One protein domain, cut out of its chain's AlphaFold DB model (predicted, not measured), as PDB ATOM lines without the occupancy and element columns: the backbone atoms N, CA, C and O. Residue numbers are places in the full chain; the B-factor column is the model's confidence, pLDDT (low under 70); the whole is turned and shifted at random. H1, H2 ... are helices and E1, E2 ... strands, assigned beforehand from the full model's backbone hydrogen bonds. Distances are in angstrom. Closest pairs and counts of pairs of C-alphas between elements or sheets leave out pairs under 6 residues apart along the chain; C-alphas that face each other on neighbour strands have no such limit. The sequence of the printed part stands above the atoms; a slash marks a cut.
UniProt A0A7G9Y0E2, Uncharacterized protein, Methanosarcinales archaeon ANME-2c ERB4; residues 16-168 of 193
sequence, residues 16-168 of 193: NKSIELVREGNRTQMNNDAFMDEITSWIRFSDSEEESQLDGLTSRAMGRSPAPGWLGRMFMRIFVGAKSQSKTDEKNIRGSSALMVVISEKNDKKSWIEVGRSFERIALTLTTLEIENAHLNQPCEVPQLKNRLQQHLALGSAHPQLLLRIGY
ATOM      1  N   ASN A  16     179.072 212.152 194.691       87.19
ATOM      2  CA  ASN A  16     179.458 210.898 194.044       87.19
ATOM      3  C   ASN A  16     178.624 210.570 192.793       87.19
ATOM      4  O   ASN A  16     179.189 210.113 191.802       87.19
ATOM      5  N   LYS A  17     177.309 210.828 192.799       90.00
ATOM      6  CA  LYS A  17     176.454 210.578 191.636       90.00
ATOM      7  C   LYS A  17     176.755 211.543 190.495       90.00
ATOM      8  O   LYS A  17     176.817 211.120 189.345       90.00
ATOM      9  N   SER A  18     177.020 212.811 190.800       90.56
ATOM     10  CA  SER A  18     177.473 213.773 189.789       90.56
ATOM     11  C   SER A  18     178.799 213.356 189.165       90.56
ATOM     12  O   SER A  18     178.930 213.403 187.948       90.56
ATOM     13  N   ILE A  19     179.757 212.887 189.974       93.81
ATOM     14  CA  ILE A  19     181.035 212.358 189.472       93.81
ATOM     15  C   ILE A  19     180.805 211.171 188.528       93.81
ATOM     16  O   ILE A  19     181.431 211.111 187.474       93.81
ATOM     17  N   GLU A  20     179.909 210.243 188.877       94.81
ATOM     18  CA  GLU A  20     179.556 209.103 188.020       94.81
ATOM     19  C   GLU A  20     178.994 209.567 186.670       94.81
ATOM     20  O   GLU A  20     179.490 209.151 185.624       94.81
ATOM     21  N   LEU A  21     178.005 210.467 186.691       95.56
ATOM     22  CA  LEU A  21     177.365 210.980 185.478       95.56
ATOM     23  C   LEU A  21     178.348 211.763 184.600       95.56
ATOM     24  O   LEU A  21     178.372 211.560 183.389       95.56
ATOM     25  N   VAL A  22     179.191 212.617 185.188       95.44
ATOM     26  CA  VAL A  22     180.220 213.374 184.453       95.44
ATOM     27  C   VAL A  22     181.261 212.433 183.850       95.44
ATOM     28  O   VAL A  22     181.600 212.558 182.676       95.44
ATOM     29  N   ARG A  23     181.728 211.433 184.608       95.25
ATOM     30  CA  ARG A  23     182.675 210.419 184.117       95.25
ATOM     31  C   ARG A  23     182.102 209.631 182.941       95.25
ATOM     32  O   ARG A  23     182.811 209.353 181.973       95.25
ATOM     33  N   GLU A  24     180.829 209.260 183.014       95.44
ATOM     34  CA  GLU A  24     180.156 208.575 181.918       95.44
ATOM     35  C   GLU A  24     179.955 209.490 180.705       95.44
ATOM     36  O   GLU A  24     180.178 209.049 179.578       95.44
ATOM     37  N   GLY A  25     179.625 210.765 180.929       94.81
ATOM     38  CA  GLY A  25     179.536 211.787 179.886       94.81
ATOM     39  C   GLY A  25     180.853 211.959 179.142       94.81
ATOM     40  O   GLY A  25     180.878 211.837 177.920       94.81
ATOM     41  N   ASN A  26     181.958 212.098 179.880       93.19
ATOM     42  CA  ASN A  26     183.307 212.143 179.320       93.19
ATOM     43  C   ASN A  26     183.611 210.904 178.472       93.19
ATOM     44  O   ASN A  26     184.120 211.032 177.363       93.19
ATOM     45  N   ARG A  27     183.273 209.698 178.948       93.06
ATOM     46  CA  ARG A  27     183.468 208.466 178.165       93.06
ATOM     47  C   ARG A  27     182.661 208.484 176.867       93.06
ATOM     48  O   ARG A  27     183.189 208.102 175.830       93.06
ATOM     49  N   THR A  28     181.397 208.891 176.923       93.38
ATOM     50  CA  THR A  28     180.510 208.911 175.752       93.38
ATOM     51  C   THR A  28     180.965 209.940 174.722       93.38
ATOM     52  O   THR A  28     181.087 209.607 173.547       93.38
ATOM     53  N   GLN A  29     181.257 211.168 175.153       91.44
ATOM     54  CA  GLN A  29     181.664 212.252 174.261       91.44
ATOM     55  C   GLN A  29     183.062 212.022 173.671       91.44
ATOM     56  O   GLN A  29     183.249 212.174 172.472       91.44
ATOM     57  N   MET A  30     184.036 211.569 174.466       88.88
ATOM     58  CA  MET A  30     185.416 211.386 173.985       88.88
ATOM     59  C   MET A  30     185.605 210.160 173.088       88.88
ATOM     60  O   MET A  30     186.607 210.069 172.384       88.88
ATOM     61  N   ASN A  31     184.645 209.233 173.100       90.00
ATOM     62  CA  ASN A  31     184.574 208.124 172.149       90.00
ATOM     63  C   ASN A  31     183.756 208.473 170.890       90.00
ATOM     64  O   ASN A  31     183.548 207.601 170.050       90.00
ATOM     65  N   ASN A  32     183.249 209.705 170.771       90.50
ATOM     66  CA  ASN A  32     182.529 210.182 169.596       90.50
ATOM     67  C   ASN A  32     183.457 211.055 168.744       90.50
ATOM     68  O   ASN A  32     183.860 212.141 169.156       90.50
ATOM     69  N   ASP A  33     183.759 210.592 167.534       91.38
ATOM     70  CA  ASP A  33     184.681 211.276 166.629       91.38
ATOM     71  C   ASP A  33     184.184 212.662 166.213       91.38
ATOM     72  O   ASP A  33     184.964 213.607 166.243       91.38
ATOM     73  N   ALA A  34     182.882 212.827 165.956       92.38
ATOM     74  CA  ALA A  34     182.321 214.128 165.596       92.38
ATOM     75  C   ALA A  34     182.466 215.153 166.733       92.38
ATOM     76  O   ALA A  34     182.790 216.313 166.491       92.38
ATOM     77  N   PHE A  35     182.286 214.713 167.983       90.44
ATOM     78  CA  PHE A  35     182.529 215.558 169.154       90.44
ATOM     79  C   PHE A  35     184.016 215.907 169.292       90.44
ATOM     80  O   PHE A  35     184.364 217.047 169.596       90.44
ATOM     81  N   MET A  36     184.905 214.935 169.066       89.44
ATOM     82  CA  MET A  36     186.349 215.150 169.150       89.44
ATOM     83  C   MET A  36     186.853 216.102 168.060       89.44
ATOM     84  O   MET A  36     187.708 216.947 168.335       89.44
ATOM     85  N   ASP A  37     186.308 216.017 166.852       90.44
ATOM     86  CA  ASP A  37     186.622 216.934 165.760       90.44
ATOM     87  C   ASP A  37     186.142 218.355 166.091       90.44
ATOM     88  O   ASP A  37     186.914 219.314 165.982       90.44
ATOM     89  N   GLU A  38     184.911 218.490 166.597       91.44
ATOM     90  CA  GLU A  38     184.362 219.773 167.037       91.44
ATOM     91  C   GLU A  38     185.217 220.400 168.145       91.44
ATOM     92  O   GLU A  38     185.701 221.523 167.982       91.44
ATOM     93  N   ILE A  39     185.480 219.689 169.246       88.75
ATOM     94  CA  ILE A  39     186.249 220.258 170.362       88.75
ATOM     95  C   ILE A  39     187.695 220.579 169.956       88.75
ATOM     96  O   ILE A  39     188.232 221.595 170.395       88.75
ATOM     97  N   THR A  40     188.314 219.790 169.062       88.56
ATOM     98  CA  THR A  40     189.636 220.127 168.494       88.56
ATOM     99  C   THR A  40     189.587 221.455 167.755       88.56
ATOM    100  O   THR A  40     190.486 222.277 167.919       88.56
ATOM    101  N   SER A  41     188.543 221.668 166.948       89.62
ATOM    102  CA  SER A  41     188.377 222.886 166.154       89.62
ATOM    103  C   SER A  41     188.158 224.134 167.015       89.62
ATOM    104  O   SER A  41     188.462 225.244 166.576       89.62
ATOM    105  N   TRP A  42     187.693 223.964 168.257       90.44
ATOM    106  CA  TRP A  42     187.478 225.050 169.214       90.44
ATOM    107  C   TRP A  42     188.674 225.338 170.123       90.44
ATOM    108  O   TRP A  42     188.722 226.421 170.701       90.44
ATOM    109  N   ILE A  43     189.648 224.434 170.254       88.56
ATOM    110  CA  ILE A  43     190.844 224.681 171.073       88.56
ATOM    111  C   ILE A  43     191.851 225.545 170.300       88.56
ATOM    112  O   ILE A  43     192.096 225.337 169.111       88.56
ATOM    113  N   ARG A  44     192.445 226.529 170.982       90.56
ATOM    114  CA  ARG A  44     193.592 227.312 170.495       90.56
ATOM    115  C   ARG A  44     194.841 226.804 171.201       90.56
ATOM    116  O   ARG A  44     195.009 226.974 172.416       90.56
ATOM    117  N   PHE A  45     195.684 226.104 170.452       84.62
ATOM    118  CA  PHE A  45     196.848 225.418 171.005       84.62
ATOM    119  C   PHE A  45     198.054 226.358 171.132       84.62
ATOM    120  O   PHE A  45     198.829 226.207 172.076       84.62
ATOM    121  N   SER A  46     198.177 227.348 170.240       83.44
ATOM    122  CA  SER A  46     199.249 228.353 170.243       83.44
ATOM    123  C   SER A  46     198.733 229.785 170.400       83.44
ATOM    124  O   SER A  46     197.605 230.091 170.013       83.44
ATOM    125  N   ASP A  47     199.601 230.679 170.882       83.12
ATOM    126  CA  ASP A  47     199.302 232.114 171.017       83.12
ATOM    127  C   ASP A  47     198.923 232.745 169.658       83.12
ATOM    128  O   ASP A  47     198.002 233.549 169.569       83.12
ATOM    129  N   SER A  48     199.533 232.293 168.556       84.50
ATOM    130  CA  SER A  48     199.177 232.748 167.201       84.50
ATOM    131  C   SER A  48     197.752 232.370 166.764       84.50
ATOM    132  O   SER A  48     197.102 233.115 166.027       84.50
ATOM    133  N   GLU A  49     197.245 231.207 167.188       84.50
ATOM    134  CA  GLU A  49     195.860 230.796 166.920       84.50
ATOM    135  C   GLU A  49     194.884 231.618 167.773       84.50
ATOM    136  O   GLU A  49     193.808 231.985 167.303       84.50
ATOM    137  N   GLU A  50     195.278 231.939 169.005       84.69
ATOM    138  CA  GLU A  50     194.520 232.794 169.919       84.69
ATOM    139  C   GLU A  50     194.365 234.222 169.374       84.69
ATOM    140  O   GLU A  50     193.246 234.734 169.286       84.69
ATOM    141  N   GLU A  51     195.468 234.838 168.942       84.94
ATOM    142  CA  GLU A  51     195.501 236.207 168.414       84.94
ATOM    143  C   GLU A  51     194.739 236.366 167.093       84.94
ATOM    144  O   GLU A  51     194.161 237.420 166.830       84.94
ATOM    145  N   SER A  52     194.721 235.326 166.255       86.19
ATOM    146  CA  SER A  52     194.076 235.388 164.940       86.19
ATOM    147  C   SER A  52     192.569 235.129 164.985       86.19
ATOM    148  O   SER A  52     191.819 235.810 164.287       86.19
ATOM    149  N   GLN A  53     192.108 234.164 165.787       86.00
ATOM    150  CA  GLN A  53     190.693 233.761 165.821       86.00
ATOM    151  C   GLN A  53     189.864 234.564 166.831       86.00
ATOM    152  O   GLN A  53     188.664 234.762 166.632       86.00
ATOM    153  N   LEU A  54     190.497 235.041 167.913       88.12
ATOM    154  CA  LEU A  54     189.867 235.837 168.974       88.12
ATOM    155  C   LEU A  54     188.640 235.162 169.625       88.12
ATOM    156  O   LEU A  54     187.762 235.830 170.180       88.12
ATOM    157  N   ASP A  55     188.575 233.832 169.564       89.75
ATOM    158  CA  ASP A  55     187.551 232.989 170.174       89.75
ATOM    159  C   ASP A  55     188.076 231.578 170.492       89.75
ATOM    160  O   ASP A  55     189.238 231.247 170.243       89.75
ATOM    161  N   GLY A  56     187.192 230.737 171.033       89.00
ATOM    162  CA  GLY A  56     187.495 229.352 171.373       89.00
ATOM    163  C   GLY A  56     188.116 229.173 172.758       89.00
ATOM    164  O   GLY A  56     188.176 230.087 173.583       89.00
ATOM    165  N   LEU A  57     188.537 227.940 173.030       86.75
ATOM    166  CA  LEU A  57     189.144 227.509 174.281       86.75
ATOM    167  C   LEU A  57     190.663 227.658 174.186       86.75
ATOM    168  O   LEU A  57     191.356 226.827 173.606       86.75
ATOM    169  N   THR A  58     191.188 228.732 174.759       85.81
ATOM    170  CA  THR A  58     192.631 229.000 174.767       85.81
ATOM    171  C   THR A  58     193.347 228.146 175.801       85.81
ATOM    172  O   THR A  58     192.845 227.987 176.919       85.81
ATOM    173  N   SER A  59     194.561 227.691 175.487       81.94
ATOM    174  CA  SER A  59     195.395 226.932 176.430       81.94
ATOM    175  C   SER A  59     195.576 227.666 177.769       81.94
ATOM    176  O   SER A  59     195.399 227.059 178.827       81.94
ATOM    177  N   ARG A  60     195.796 228.989 177.739       80.50
ATOM    178  CA  ARG A  60     195.983 229.817 178.945       80.50
ATOM    179  C   ARG A  60     194.735 229.877 179.827       80.50
ATOM    180  O   ARG A  60     194.838 229.642 181.029       80.50
ATOM    181  N   ALA A  61     193.554 230.118 179.248       80.38
ATOM    182  CA  ALA A  61     192.288 230.111 179.995       80.38
ATOM    183  C   ALA A  61     191.899 228.714 180.517       80.38
ATOM    184  O   ALA A  61     191.075 228.599 181.417       80.38
ATOM    185  N   MET A  62     192.506 227.647 179.988       78.25
ATOM    186  CA  MET A  62     192.385 226.288 180.524       78.25
ATOM    187  C   MET A  62     193.434 225.966 181.606       78.25
ATOM    188  O   MET A  62     193.485 224.829 182.079       78.25
ATOM    189  N   GLY A  63     194.295 226.922 181.978       74.44
ATOM    190  CA  GLY A  63     195.396 226.705 182.922       74.44
ATOM    191  C   GLY A  63     196.509 225.807 182.371       74.44
ATOM    192  O   GLY A  63     197.210 225.151 183.139       74.44
ATOM    193  N   ARG A  64     196.649 225.727 181.041       76.75
ATOM    194  CA  ARG A  64     197.664 224.930 180.340       76.75
ATOM    195  C   ARG A  64     198.681 225.839 179.651       76.75
ATOM    196  O   ARG A  64     198.352 226.931 179.192       76.75
ATOM    197  N   SER A  65     199.915 225.360 179.541       72.75
ATOM    198  CA  SER A  65     200.941 226.039 178.747       72.75
ATOM    199  C   SER A  65     200.631 225.907 177.248       72.75
ATOM    200  O   SER A  65     200.241 224.814 176.823       72.75
ATOM    201  N   PRO A  66     200.816 226.970 176.444       73.69
ATOM    202  CA  PRO A  66     200.714 226.889 174.989       73.69
ATOM    203  C   PRO A  66     201.689 225.862 174.404       73.69
ATOM    204  O   PRO A  66     202.784 225.649 174.932       73.69
ATOM    205  N   ALA A  67     201.307 225.246 173.289       71.69
ATOM    206  CA  ALA A  67     202.136 224.313 172.533       71.69
ATOM    207  C   ALA A  67     202.020 224.602 171.027       71.69
ATOM    208  O   ALA A  67     201.017 225.163 170.583       71.69
ATOM    209  N   PRO A  68     202.999 224.208 170.193       78.12
ATOM    210  CA  PRO A  68     202.847 224.317 168.744       78.12
ATOM    211  C   PRO A  68     201.558 223.624 168.277       78.12
ATOM    212  O   PRO A  68     201.316 222.469 168.629       78.12
ATOM    213  N   GLY A  69     200.725 224.306 167.480       74.94
ATOM    214  CA  GLY A  69     199.361 223.838 167.196       74.94
ATOM    215  C   GLY A  69     199.273 222.455 166.544       74.94
ATOM    216  O   GLY A  69     198.354 221.688 166.828       74.94
ATOM    217  N   TRP A  70     200.273 222.080 165.740       75.44
ATOM    218  CA  TRP A  70     200.374 220.737 165.167       75.44
ATOM    219  C   TRP A  70     200.604 219.651 166.234       75.44
ATOM    220  O   TRP A  70     199.970 218.601 166.164       75.44
ATOM    221  N   LEU A  71     201.439 219.912 167.252       73.81
ATOM    222  CA  LEU A  71     201.660 219.005 168.387       73.81
ATOM    223  C   LEU A  71     200.399 218.898 169.239       73.81
ATOM    224  O   LEU A  71     199.983 217.798 169.595       73.81
ATOM    225  N   GLY A  72     199.769 220.040 169.525       74.81
ATOM    226  CA  GLY A  72     198.525 220.096 170.285       74.81
ATOM    227  C   GLY A  72     197.423 219.243 169.655       74.81
ATOM    228  O   GLY A  72     196.834 218.404 170.333       74.81
ATOM    229  N   ARG A  73     197.219 219.380 168.337       79.00
ATOM    230  CA  ARG A  73     196.265 218.566 167.568       79.00
ATOM    231  C   ARG A  73     196.642 217.086 167.539       79.00
ATOM    232  O   ARG A  73     195.792 216.244 167.812       79.00
ATOM    233  N   MET A  74     197.906 216.764 167.257       72.62
ATOM    234  CA  MET A  74     198.366 215.375 167.132       72.62
ATOM    235  C   MET A  74     198.183 214.577 168.429       72.62
ATOM    236  O   MET A  74     197.806 213.407 168.393       72.62
ATOM    237  N   PHE A  75     198.391 215.220 169.577       70.69
ATOM    238  CA  PHE A  75     198.252 214.588 170.885       70.69
ATOM    239  C   PHE A  75     196.924 214.907 171.584       70.69
ATOM    240  O   PHE A  75     196.728 214.474 172.720       70.69
ATOM    241  N   MET A  76     195.983 215.602 170.930       75.75
ATOM    242  CA  MET A  76     194.705 216.012 171.530       75.75
ATOM    243  C   MET A  76     193.966 214.809 172.122       75.75
ATOM    244  O   MET A  76     193.666 214.791 173.312       75.75
ATOM    245  N   ARG A  77     193.781 213.746 171.331       68.25
ATOM    246  CA  ARG A  77     193.117 212.504 171.770       68.25
ATOM    247  C   ARG A  77     193.810 211.816 172.953       68.25
ATOM    248  O   ARG A  77     193.155 211.122 173.724       68.25
ATOM    249  N   ILE A  78     195.116 212.021 173.113       66.56
ATOM    250  CA  ILE A  78     195.900 211.466 174.223       66.56
ATOM    251  C   ILE A  78     195.744 212.348 175.474       66.56
ATOM    252  O   ILE A  78     195.491 211.835 176.564       66.56
ATOM    253  N   PHE A  79     195.825 213.676 175.327       62.88
ATOM    254  CA  PHE A  79     195.693 214.635 176.431       62.88
ATOM    255  C   PHE A  79     194.256 214.786 176.950       62.88
ATOM    256  O   PHE A  79     194.048 215.007 178.144       62.88
ATOM    257  N   VAL A  80     193.270 214.628 176.068       65.19
ATOM    258  CA  VAL A  80     191.827 214.738 176.332       65.19
ATOM    259  C   VAL A  80     191.204 213.341 176.465       65.19
ATOM    260  O   VAL A  80     190.027 213.140 176.222       65.19
ATOM    261  N   GLY A  81     191.978 212.324 176.857       74.81
ATOM    262  CA  GLY A  81     191.430 210.985 177.075       74.81
ATOM    263  C   GLY A  81     190.414 210.949 178.227       74.81
ATOM    264  O   GLY A  81     190.644 211.541 179.287       74.81
ATOM    265  N   ALA A  82     189.341 210.160 178.072       78.31
ATOM    266  CA  ALA A  82     188.235 210.032 179.038       78.31
ATOM    267  C   ALA A  82     188.680 209.835 180.489       78.31
ATOM    268  O   ALA A  82     188.100 210.419 181.406       78.31
ATOM    269  N   LYS A  83     189.737 209.049 180.720       80.81
ATOM    270  CA  LYS A  83     190.285 208.809 182.064       80.81
ATOM    271  C   LYS A  83     190.932 210.059 182.670       80.81
ATOM    272  O   LYS A  83     190.704 210.343 183.844       80.81
ATOM    273  N   SER A  84     191.726 210.792 181.886       83.25
ATOM    274  CA  SER A  84     192.430 212.003 182.334       83.25
ATOM    275  C   SER A  84     191.437 213.117 182.667       83.25
ATOM    276  O   SER A  84     191.482 213.692 183.759       83.25
ATOM    277  N   GLN A  85     190.474 213.345 181.768       84.06
ATOM    278  CA  GLN A  85     189.429 214.341 181.976       84.06
ATOM    279  C   GLN A  85     188.563 213.989 183.187       84.06
ATOM    280  O   GLN A  85     188.410 214.809 184.084       84.06
ATOM    281  N   SER A  86     188.116 212.736 183.301       87.62
ATOM    282  CA  SER A  86     187.304 212.302 184.446       87.62
ATOM    283  C   SER A  86     188.025 212.444 185.786       87.62
ATOM    284  O   SER A  86     187.390 212.788 186.778       87.62
ATOM    285  N   LYS A  87     189.343 212.203 185.841       89.38
ATOM    286  CA  LYS A  87     190.139 212.416 187.060       89.38
ATOM    287  C   LYS A  87     190.206 213.900 187.434       89.38
ATOM    288  O   LYS A  87     190.111 214.242 188.612       89.38
ATOM    289  N   THR A  88     190.371 214.767 186.436       89.62
ATOM    290  CA  THR A  88     190.401 216.224 186.621       89.62
ATOM    291  C   THR A  88     189.045 216.741 187.092       89.62
ATOM    292  O   THR A  88     188.978 217.440 188.101       89.62
ATOM    293  N   ASP A  89     187.961 216.336 186.433       91.94
ATOM    294  CA  ASP A  89     186.605 216.746 186.796       91.94
ATOM    295  C   ASP A  89     186.209 216.224 188.172       91.94
ATOM    296  O   ASP A  89     185.636 216.966 188.960       91.94
ATOM    297  N   GLU A  90     186.577 214.990 188.523       93.88
ATOM    298  CA  GLU A  90     186.360 214.468 189.871       93.88
ATOM    299  C   GLU A  90     187.095 215.298 190.928       93.88
ATOM    300  O   GLU A  90     186.492 215.668 191.937       93.88
ATOM    301  N   LYS A  91     188.374 215.629 190.703       93.12
ATOM    302  CA  LYS A  91     189.132 216.504 191.608       93.12
ATOM    303  C   LYS A  91     188.442 217.863 191.749       93.12
ATOM    304  O   LYS A  91     188.263 218.335 192.868       93.12
ATOM    305  N   ASN A  92     188.017 218.456 190.637       92.81
ATOM    306  CA  ASN A  92     187.342 219.751 190.619       92.81
ATOM    307  C   ASN A  92     185.995 219.703 191.347       92.81
ATOM    308  O   ASN A  92     185.707 220.579 192.159       92.81
ATOM    309  N   ILE A  93     185.192 218.661 191.117       92.88
ATOM    310  CA  ILE A  93     183.929 218.444 191.820       92.88
ATOM    311  C   ILE A  93     184.192 218.292 193.314       92.88
ATOM    312  O   ILE A  93     183.497 218.921 194.099       92.88
ATOM    313  N   ARG A  94     185.190 217.504 193.736       92.69
ATOM    314  CA  ARG A  94     185.544 217.309 195.156       92.69
ATOM    315  C   ARG A  94     186.089 218.568 195.830       92.69
ATOM    316  O   ARG A  94     185.807 218.763 197.004       92.69
ATOM    317  N   GLY A  95     186.807 219.415 195.099       92.00
ATOM    318  CA  GLY A  95     187.323 220.692 195.601       92.00
ATOM    319  C   GLY A  95     186.317 221.847 195.586       92.00
ATOM    320  O   GLY A  95     186.612 222.897 196.136       92.00
ATOM    321  N   SER A  96     185.146 221.682 194.962       92.81
ATOM    322  CA  SER A  96     184.135 222.748 194.881       92.81
ATOM    323  C   SER A  96     183.251 222.795 196.129       92.81
ATOM    324  O   SER A  96     182.955 221.757 196.734       92.81
ATOM    325  N   SER A  97     182.776 223.986 196.487       93.25
ATOM    326  CA  SER A  97     181.877 224.184 197.629       93.25
ATOM    327  C   SER A  97     180.521 223.529 197.375       93.25
ATOM    328  O   SER A  97     180.022 222.789 198.221       93.25
ATOM    329  N   ALA A  98     179.963 223.723 196.178       92.00
ATOM    330  CA  ALA A  98     178.676 223.154 195.796       92.00
ATOM    331  C   ALA A  98     178.585 222.860 194.293       92.00
ATOM    332  O   ALA A  98     179.414 223.293 193.489       92.00
ATOM    333  N   LEU A  99     177.545 222.108 193.934       93.69
ATOM    334  CA  LEU A  99     177.083 221.934 192.564       93.69
ATOM    335  C   LEU A  99     175.719 222.611 192.425       93.69
ATOM    336  O   LEU A  99     174.930 222.601 193.366       93.69
ATOM    337  N   MET A 100     175.448 223.174 191.255       94.44
ATOM    338  CA  MET A 100     174.198 223.860 190.943       94.44
ATOM    339  C   MET A 100     173.680 223.391 189.589       94.44
ATOM    340  O   MET A 100     174.451 223.266 188.638       94.44
ATOM    341  N   VAL A 101     172.373 223.151 189.503       95.19
ATOM    342  CA  VAL A 101     171.700 222.778 188.258       95.19
ATOM    343  C   VAL A 101     170.693 223.854 187.899       95.19
ATOM    344  O   VAL A 101     169.855 224.214 188.718       95.19
ATOM    345  N   VAL A 102     170.768 224.352 186.667       96.12
ATOM    346  CA  VAL A 102     169.749 225.242 186.103       96.12
ATOM    347  C   VAL A 102     168.804 224.394 185.266       96.12
ATOM    348  O   VAL A 102     169.250 223.665 184.375       96.12
ATOM    349  N   ILE A 103     167.510 224.481 185.563       97.00
ATOM    350  CA  ILE A 103     166.461 223.683 184.928       97.00
ATOM    351  C   ILE A 103     165.523 224.560 184.094       97.00
ATOM    352  O   ILE A 103     165.496 225.780 184.239       97.00
ATOM    353  N   SER A 104     164.732 223.935 183.228       96.50
ATOM    354  CA  SER A 104     163.599 224.581 182.560       96.50
ATOM    355  C   SER A 104     162.423 223.624 182.407       96.50
ATOM    356  O   SER A 104     162.615 222.425 182.228       96.50
ATOM    357  N   GLU A 105     161.197 224.144 182.414       95.56
ATOM    358  CA  GLU A 105     159.987 223.320 182.255       95.56
ATOM    359  C   GLU A 105     159.896 222.635 180.889       95.56
ATOM    360  O   GLU A 105     159.376 221.530 180.771       95.56
ATOM    361  N   LYS A 106     160.395 223.301 179.842       95.62
ATOM    362  CA  LYS A 106     160.394 222.806 178.462       95.62
ATOM    363  C   LYS A 106     161.812 222.735 177.918       95.62
ATOM    364  O   LYS A 106     162.719 223.399 178.418       95.62
ATOM    365  N   ASN A 107     161.992 221.958 176.857       94.75
ATOM    366  CA  ASN A 107     163.261 221.823 176.147       94.75
ATOM    367  C   ASN A 107     163.172 222.397 174.725       94.75
ATOM    368  O   ASN A 107     163.389 221.691 173.742       94.75
ATOM    369  N   ASP A 108     162.803 223.675 174.628       96.50
ATOM    370  CA  ASP A 108     162.676 224.418 173.375       96.50
ATOM    371  C   ASP A 108     163.579 225.663 173.351       96.50
ATOM    372  O   ASP A 108     164.138 226.081 174.367       96.50
ATOM    373  N   LYS A 109     163.708 226.286 172.172       97.44
ATOM    374  CA  LYS A 109     164.581 227.454 171.967       97.44
ATOM    375  C   LYS A 109     164.263 228.612 172.915       97.44
ATOM    376  O   LYS A 109     165.180 229.276 173.387       97.44
ATOM    377  N   LYS A 110     162.979 228.864 173.191       97.62
ATOM    378  CA  LYS A 110     162.560 229.941 174.098       97.62
ATOM    379  C   LYS A 110     163.071 229.665 175.511       97.62
ATOM    380  O   LYS A 110     163.646 230.549 176.136       97.62
ATOM    381  N   SER A 111     162.907 228.432 175.976       96.44
ATOM    382  CA  SER A 111     163.364 227.997 177.295       96.44
ATOM    383  C   SER A 111     164.884 228.056 177.410       96.44
ATOM    384  O   SER A 111     165.394 228.504 178.430       96.44
ATOM    385  N   TRP A 112     165.620 227.691 176.356       96.81
ATOM    386  CA  TRP A 112     167.082 227.811 176.336       96.81
ATOM    387  C   TRP A 112     167.561 229.263 176.439       96.81
ATOM    388  O   TRP A 112     168.519 229.540 177.157       96.81
ATOM    389  N   ILE A 113     166.878 230.201 175.774       98.06
ATOM    390  CA  ILE A 113     167.186 231.634 175.892       98.06
ATOM    391  C   ILE A 113     166.943 232.114 177.327       98.06
ATOM    392  O   ILE A 113     167.802 232.783 177.899       98.06
ATOM    393  N   GLU A 114     165.812 231.754 177.938       97.75
ATOM    394  CA  GLU A 114     165.514 232.153 179.321       97.75
ATOM    395  C   GLU A 114     166.476 231.528 180.342       97.75
ATOM    396  O   GLU A 114     166.899 232.202 181.286       97.75
ATOM    397  N   VAL A 115     166.912 230.287 180.118       97.75
ATOM    398  CA  VAL A 115     167.985 229.645 180.894       97.75
ATOM    399  C   VAL A 115     169.285 230.429 180.766       97.75
ATOM    400  O   VAL A 115     169.914 230.712 181.781       97.75
ATOM    401  N   GLY A 116     169.664 230.843 179.552       97.25
ATOM    402  CA  GLY A 116     170.854 231.663 179.319       97.25
ATOM    403  C   GLY A 116     170.803 233.003 180.060       97.25
ATOM    404  O   GLY A 116     171.750 233.360 180.757       97.25
ATOM    405  N   ARG A 117     169.669 233.709 179.994       98.06
ATOM    406  CA  ARG A 117     169.452 234.976 180.722       98.06
ATOM    407  C   ARG A 117     169.472 234.789 182.239       98.06
ATOM    408  O   ARG A 117     169.869 235.691 182.976       98.06
ATOM    409  N   SER A 118     168.979 233.657 182.728       97.06
ATOM    410  CA  SER A 118     169.001 233.333 184.158       97.06
ATOM    411  C   SER A 118     170.421 233.007 184.610       97.06
ATOM    412  O   SER A 118     170.887 233.547 185.611       97.06
ATOM    413  N   PHE A 119     171.143 232.204 183.826       97.69
ATOM    414  CA  PHE A 119     172.540 231.875 184.070       97.69
ATOM    415  C   PHE A 119     173.437 233.115 184.085       97.69
ATOM    416  O   PHE A 119     174.248 233.242 184.993       97.69
ATOM    417  N   GLU A 120     173.261 234.057 183.156       98.06
ATOM    418  CA  GLU A 120     174.017 235.316 183.148       98.06
ATOM    419  C   GLU A 120     173.873 236.069 184.479       98.06
ATOM    420  O   GLU A 120     174.867 236.457 185.090       98.06
ATOM    421  N   ARG A 121     172.638 236.223 184.975       98.00
ATOM    422  CA  ARG A 121     172.380 236.889 186.260       98.00
ATOM    423  C   ARG A 121     173.004 236.136 187.428       98.00
ATOM    424  O   ARG A 121     173.574 236.770 188.314       98.00
ATOM    425  N   ILE A 122     172.927 234.805 187.420       96.94
ATOM    426  CA  ILE A 122     173.576 233.955 188.426       96.94
ATOM    427  C   ILE A 122     175.091 234.175 188.388       96.94
ATOM    428  O   ILE A 122     175.677 234.492 189.417       96.94
ATOM    429  N   ALA A 123     175.723 234.071 187.219       96.81
ATOM    430  CA  ALA A 123     177.167 234.213 187.058       96.81
ATOM    431  C   ALA A 123     177.666 235.599 187.496       96.81
ATOM    432  O   ALA A 123     178.659 235.696 188.217       96.81
ATOM    433  N   LEU A 124     176.953 236.668 187.125       97.88
ATOM    434  CA  LEU A 124     177.267 238.026 187.575       97.88
ATOM    435  C   LEU A 124     177.114 238.174 189.094       97.88
ATOM    436  O   LEU A 124     177.991 238.746 189.731       97.88
ATOM    437  N   THR A 125     176.058 237.609 189.687       97.88
ATOM    438  CA  THR A 125     175.852 237.641 191.147       97.88
ATOM    439  C   THR A 125     176.957 236.887 191.886       97.88
ATOM    440  O   THR A 125     177.504 237.391 192.861       97.88
ATOM    441  N   LEU A 126     177.334 235.697 191.409       96.44
ATOM    442  CA  LEU A 126     178.462 234.947 191.964       96.44
ATOM    443  C   LEU A 126     179.761 235.760 191.876       96.44
ATOM    444  O   LEU A 126     180.505 235.819 192.849       96.44
ATOM    445  N   THR A 127     179.977 236.471 190.766       95.75
ATOM    446  CA  THR A 127     181.160 237.323 190.574       95.75
ATOM    447  C   THR A 127     181.211 238.471 191.589       95.75
ATOM    448  O   THR A 127     182.271 238.731 192.147       95.75
ATOM    449  N   THR A 128     180.086 239.135 191.897       97.69
ATOM    450  CA  THR A 128     180.063 240.189 192.936       97.69
ATOM    451  C   THR A 128     180.273 239.654 194.352       97.69
ATOM    452  O   THR A 128     180.537 240.429 195.265       97.69
ATOM    453  N   LEU A 129     180.108 238.344 194.537       96.75
ATOM    454  CA  LEU A 129     180.343 237.633 195.791       96.75
ATOM    455  C   LEU A 129     181.723 236.958 195.835       96.75
ATOM    456  O   LEU A 129     181.989 236.216 196.776       96.75
ATOM    457  N   GLU A 130     182.566 237.175 194.819       96.19
ATOM    458  CA  GLU A 130     183.881 236.531 194.676       96.19
ATOM    459  C   GLU A 130     183.797 234.991 194.655       96.19
ATOM    460  O   GLU A 130     184.689 234.282 195.120       96.19
ATOM    461  N   ILE A 131     182.698 234.458 194.112       96.25
ATOM    462  CA  ILE A 131     182.477 233.025 193.914       96.25
ATOM    463  C   ILE A 131     182.666 232.694 192.436       96.25
ATOM    464  O   ILE A 131     181.985 233.216 191.554       96.25
ATOM    465  N   GLU A 132     183.550 231.744 192.175       95.56
ATOM    466  CA  GLU A 132     183.829 231.237 190.842       95.56
ATOM    467  C   GLU A 132     182.840 230.142 190.446       95.56
ATOM    468  O   GLU A 132     182.341 229.372 191.276       95.56
ATOM    469  N   ASN A 133     182.584 230.033 189.142       95.19
ATOM    470  CA  ASN A 133     181.744 228.985 188.573       95.19
ATOM    471  C   ASN A 133     182.375 228.368 187.322       95.19
ATOM    472  O   ASN A 133     183.100 229.023 186.580       95.19
ATOM    473  N   ALA A 134     182.099 227.086 187.085       94.56
ATOM    474  CA  ALA A 134     182.517 226.397 185.868       94.56
ATOM    475  C   ALA A 134     181.516 225.308 185.468       94.56
ATOM    476  O   ALA A 134     180.925 224.647 186.325       94.56
ATOM    477  N   HIS A 135     181.366 225.096 184.163       95.25
ATOM    478  CA  HIS A 135     180.448 224.105 183.607       95.25
ATOM    479  C   HIS A 135     180.964 222.668 183.721       95.25
ATOM    480  O   HIS A 135     182.157 222.394 183.598       95.25
ATOM    481  N   LEU A 136     180.015 221.753 183.903       94.75
ATOM    482  CA  LEU A 136     180.156 220.299 183.871       94.75
ATOM    483  C   LEU A 136     178.974 219.719 183.075       94.75
ATOM    484  O   LEU A 136     178.238 218.872 183.567       94.75
ATOM    485  N   ASN A 137     178.716 220.256 181.879       93.38
ATOM    486  CA  ASN A 137     177.454 220.060 181.156       93.38
ATOM    487  C   ASN A 137     177.302 218.696 180.464       93.38
ATOM    488  O   ASN A 137     176.227 218.421 179.935       93.38
ATOM    489  N   GLN A 138     178.305 217.815 180.490       94.00
ATOM    490  CA  GLN A 138     178.233 216.514 179.808       94.00
ATOM    491  C   GLN A 138     176.967 215.707 180.183       94.00
ATOM    492  O   GLN A 138     176.313 215.166 179.289       94.00
ATOM    493  N   PRO A 139     176.537 215.665 181.466       95.62
ATOM    494  CA  PRO A 139     175.287 215.015 181.859       95.62
ATOM    495  C   PRO A 139     174.014 215.697 181.341       95.62
ATOM    496  O   PRO A 139     172.976 215.050 181.299       95.62
ATOM    497  N   CYS A 140     174.065 216.977 180.967       96.44
ATOM    498  CA  CYS A 140     172.937 217.716 180.390       96.44
ATOM    499  C   CYS A 140     172.870 217.587 178.857       96.44
ATOM    500  O   CYS A 140     171.798 217.766 178.277       96.44
ATOM    501  N   GLU A 141     173.997 217.284 178.209       94.88
ATOM    502  CA  GLU A 141     174.137 217.218 176.747       94.88
ATOM    503  C   GLU A 141     173.888 215.814 176.185       94.88
ATOM    504  O   GLU A 141     173.317 215.669 175.104       94.88
ATOM    505  N   VAL A 142     174.271 214.763 176.917       95.62
ATOM    506  CA  VAL A 142     174.044 213.374 176.490       95.62
ATOM    507  C   VAL A 142     172.614 212.949 176.859       95.62
ATOM    508  O   VAL A 142     172.318 212.863 178.054       95.62
ATOM    509  N   PRO A 143     171.725 212.611 175.899       94.56
ATOM    510  CA  PRO A 143     170.298 212.389 176.171       94.56
ATOM    511  C   PRO A 143     170.007 211.360 177.274       94.56
ATOM    512  O   PRO A 143     169.167 211.584 178.145       94.56
ATOM    513  N   GLN A 144     170.736 210.242 177.284       95.94
ATOM    514  CA  GLN A 144     170.569 209.182 178.281       95.94
ATOM    515  C   GLN A 144     171.010 209.637 179.680       95.94
ATOM    516  O   GLN A 144     170.391 209.261 180.678       95.94
ATOM    517  N   LEU A 145     172.060 210.460 179.765       96.69
ATOM    518  CA  LEU A 145     172.528 211.025 181.032       96.69
ATOM    519  C   LEU A 145     171.609 212.140 181.517       96.69
ATOM    520  O   LEU A 145     171.354 212.209 182.716       96.69
ATOM    521  N   LYS A 146     171.040 212.928 180.600       96.19
ATOM    522  CA  LYS A 146     170.068 213.980 180.910       96.19
ATOM    523  C   LYS A 146     168.846 213.394 181.612       96.19
ATOM    524  O   LYS A 146     168.456 213.888 182.666       96.19
ATOM    525  N   ASN A 147     168.315 212.284 181.092       95.50
ATOM    526  CA  ASN A 147     167.198 211.562 181.710       95.50
ATOM    527  C   ASN A 147     167.568 211.004 183.094       95.50
ATOM    528  O   ASN A 147     166.790 211.109 184.038       95.50
ATOM    529  N   ARG A 148     168.773 210.440 183.252       95.69
ATOM    530  CA  ARG A 148     169.246 209.942 184.556       95.69
ATOM    531  C   ARG A 148     169.456 211.061 185.569       95.69
ATOM    532  O   ARG A 148     169.144 210.873 186.740       95.69
ATOM    533  N   LEU A 149     169.975 212.208 185.137       94.44
ATOM    534  CA  LEU A 149     170.138 213.390 185.978       94.44
ATOM    535  C   LEU A 149     168.772 213.927 186.419       94.44
ATOM    536  O   LEU A 149     168.584 214.191 187.602       94.44
ATOM    537  N   GLN A 150     167.811 214.005 185.495       94.62
ATOM    538  CA  GLN A 150     166.428 214.393 185.774       94.62
ATOM    539  C   GLN A 150     165.776 213.493 186.831       94.62
ATOM    540  O   GLN A 150     165.215 213.992 187.804       94.62
ATOM    541  N   GLN A 151     165.896 212.172 186.669       93.56
ATOM    542  CA  GLN A 151     165.381 211.188 187.625       93.56
ATOM    543  C   GLN A 151     166.083 211.282 188.981       93.56
ATOM    544  O   GLN A 151     165.425 211.257 190.016       93.56
ATOM    545  N   HIS A 152     167.413 211.411 188.986       91.62
ATOM    546  CA  HIS A 152     168.198 211.502 190.216       91.62
ATOM    547  C   HIS A 152     167.827 212.726 191.062       91.62
ATOM    548  O   HIS A 152     167.824 212.644 192.286       91.62
ATOM    549  N   LEU A 153     167.510 213.834 190.397       90.62
ATOM    550  CA  LEU A 153     167.103 215.093 191.011       90.62
ATOM    551  C   LEU A 153     165.589 215.198 191.248       90.62
ATOM    552  O   LEU A 153     165.127 216.244 191.688       90.62
ATOM    553  N   ALA A 154     164.819 214.150 190.936       93.38
ATOM    554  CA  ALA A 154     163.361 214.125 191.064       93.38
ATOM    555  C   ALA A 154     162.647 215.315 190.381       93.38
ATOM    556  O   ALA A 154     161.615 215.782 190.852       93.38
ATOM    557  N   LEU A 155     163.155 215.776 189.230       91.38
ATOM    558  CA  LEU A 155     162.678 216.996 188.554       91.38
ATOM    559  C   LEU A 155     161.302 216.860 187.869       91.38
ATOM    560  O   LEU A 155     160.859 217.781 187.182       91.38
ATOM    561  N   GLY A 156     160.635 215.709 187.978       93.50
ATOM    562  CA  GLY A 156     159.387 215.440 187.262       93.50
ATOM    563  C   GLY A 156     159.573 215.595 185.750       93.50
ATOM    564  O   GLY A 156     160.394 214.902 185.155       93.50
ATOM    565  N   SER A 157     158.824 216.512 185.131       94.00
ATOM    566  CA  SER A 157     158.938 216.839 183.702       94.00
ATOM    567  C   SER A 157     159.962 217.933 183.383       94.00
ATOM    568  O   SER A 157     160.218 218.172 182.206       94.00
ATOM    569  N   ALA A 158     160.558 218.592 184.381       95.44
ATOM    570  CA  ALA A 158     161.530 219.653 184.140       95.44
ATOM    571  C   ALA A 158     162.864 219.093 183.625       95.44
ATOM    572  O   ALA A 158     163.273 217.978 183.946       95.44
ATOM    573  N   HIS A 159     163.560 219.886 182.819       96.12
ATOM    574  CA  HIS A 159     164.764 219.488 182.106       96.12
ATOM    575  C   HIS A 159     166.005 220.137 182.724       96.12
ATOM    576  O   HIS A 159     166.061 221.365 182.780       96.12
ATOM    577  N   PRO A 160     167.040 219.368 183.110       96.38
ATOM    578  CA  PRO A 160     168.321 219.947 183.494       96.38
ATOM    579  C   PRO A 160     169.027 220.499 182.250       96.38
ATOM    580  O   PRO A 160     169.206 219.784 181.262       96.38
ATOM    581  N   GLN A 161     169.392 221.779 182.278       96.88
ATOM    582  CA  GLN A 161     169.988 222.472 181.134       96.88
ATOM    583  C   GLN A 161     171.466 222.775 181.344       96.88
ATOM    584  O   GLN A 161     172.264 222.546 180.442       96.88
ATOM    585  N   LEU A 162     171.846 223.234 182.538       97.06
ATOM    586  CA  LEU A 162     173.236 223.531 182.883       97.06
ATOM    587  C   LEU A 162     173.586 222.852 184.201       97.06
ATOM    588  O   LEU A 162     172.801 222.913 185.145       97.06
ATOM    589  N   LEU A 163     174.768 222.244 184.268       96.00
ATOM    590  CA  LEU A 163     175.358 221.756 185.509       96.00
ATOM    591  C   LEU A 163     176.637 222.547 185.768       96.00
ATOM    592  O   LEU A 163     177.533 222.603 184.928       96.00
ATOM    593  N   LEU A 164     176.708 223.158 186.943       95.38
ATOM    594  CA  LEU A 164     177.790 224.032 187.361       95.38
ATOM    595  C   LEU A 164     178.419 223.493 188.637       95.38
ATOM    596  O   LEU A 164     177.729 222.992 189.526       95.38
ATOM    597  N   ARG A 165     179.728 223.673 188.756       94.81
ATOM    598  CA  ARG A 165     180.409 223.679 190.051       94.81
ATOM    599  C   ARG A 165     180.653 225.119 190.476       94.81
ATOM    600  O   ARG A 165     180.988 225.944 189.627       94.81
ATOM    601  N   ILE A 166     180.512 225.393 191.770       95.38
ATOM    602  CA  ILE A 166     180.761 226.713 192.356       95.38
ATOM    603  C   ILE A 166     181.664 226.612 193.584       95.38
ATOM    604  O   ILE A 166     181.610 225.629 194.333       95.38
ATOM    605  N   GLY A 167     182.499 227.621 193.794       95.12
ATOM    606  CA  GLY A 167     183.417 227.689 194.928       95.12
ATOM    607  C   GLY A 167     184.430 228.813 194.771       95.12
ATOM    608  O   GLY A 167     184.239 229.709 193.962       95.12
ATOM    609  N   TYR A 168     185.518 228.743 195.527       95.06
ATOM    610  CA  TYR A 168     186.600 229.723 195.470       95.06
ATOM    611  C   TYR A 168     187.780 229.162 194.679       95.06
ATOM    612  O   TYR A 168     188.131 227.987 194.833       95.06
TER     613      TYR A 168
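Overview. This is residues 16 to 168 of the 193 residues of an uncharacterized protein of Methanosarcinales archaeon ANME-2c ERB4 (UniProt A0A7G9Y0E2). A small three-stranded sheet has the long helix H7 along one face and H6 and H9 on the other, with H1 between H6 and H9. Beyond the end of H1, helices H2 to H5 and the unnamed stretch 54 to 68 make a second, loosely built lobe away from the sheet. The printed part has 153 residues, with nine named helices and three named strands in the order H1 H2 H3 H4 H5 H6 E1 H7 E2 H8 H9 E3. The sheet runs E1 E3 E2, all antiparallel, and the class is mostly helix. The whole is compact, with a radius of gyration of the C-alphas of 16.5 A and spans of 47 by 35 by 32 A.

Arrangement. H1, residues 16 to 30, is the hub, touching four helices. H2, residues 33 to 42, touches it only at the corner and only just, with 3 pairs of C-alphas within 8 A, the closest those of Gln 29 and Phe 35 at 6.1 A. H3, residues 47 to 53, is apart from H2. Residues 43 to 44 pair in parallel with residues 57 to 58. H4, residues 69 to 74, is close to H2 but not clearly touching, the closest C-alphas being those of Thr 40 and Arg 73, 6.9 A apart. H5, residues 76 to 79, is near H2. H6, residues 82 to 95, touches H1 at a shallow tilt of 29 degrees, opposite ways, closest at the C-alphas of Arg 23 and Ser 86, 5.0 A. E1, residues 98 to 104, H7, residues 109 to 128, and E2, residues 132 to 135, form a split strand-helix-strand unit, two strands running the same way with another between them, its crossover right-handed. H8, residues 138 to 141, touches H1 and stands at the sheet's level. H9, residues 143 to 152, only just touches H1, with 3 pairs of C-alphas within 8 A, from residues 21 to 25 of H1 alone. E3, residues 159 to 167, is antiparallel to E1, with N 100 and O 164 at 2.9 A, and to E2, with N 134 and O 165 at 3.0 A. H7 runs along E3, at 11 degrees on the local plane and a height over the sheet of 9.1 A; H6 and H9 lie on the opposite face. Every O i to N i+4 pair is within hydrogen-bond range in H1, H2, H3, H4, H6, H7 and H9; H5 and H8 are too short for one.

Along the chain. H1 begins at C-alpha 16 (179.458, 210.898, 194.044) and is 20.9 A long. H6 is 19.7 A, E1 20.1 A and H7 29.0 A long. E3, 24.1 A, ends at C-alpha 167 (183.417, 227.689, 194.928).

Size, cuts and confidence. The C-alphas farthest apart, of Pro 68 and Gly 156, are 48.1 A apart. The printed part has no cut; H3 to H4 is the long link. Residues 77 to 80 are under pLDDT 70.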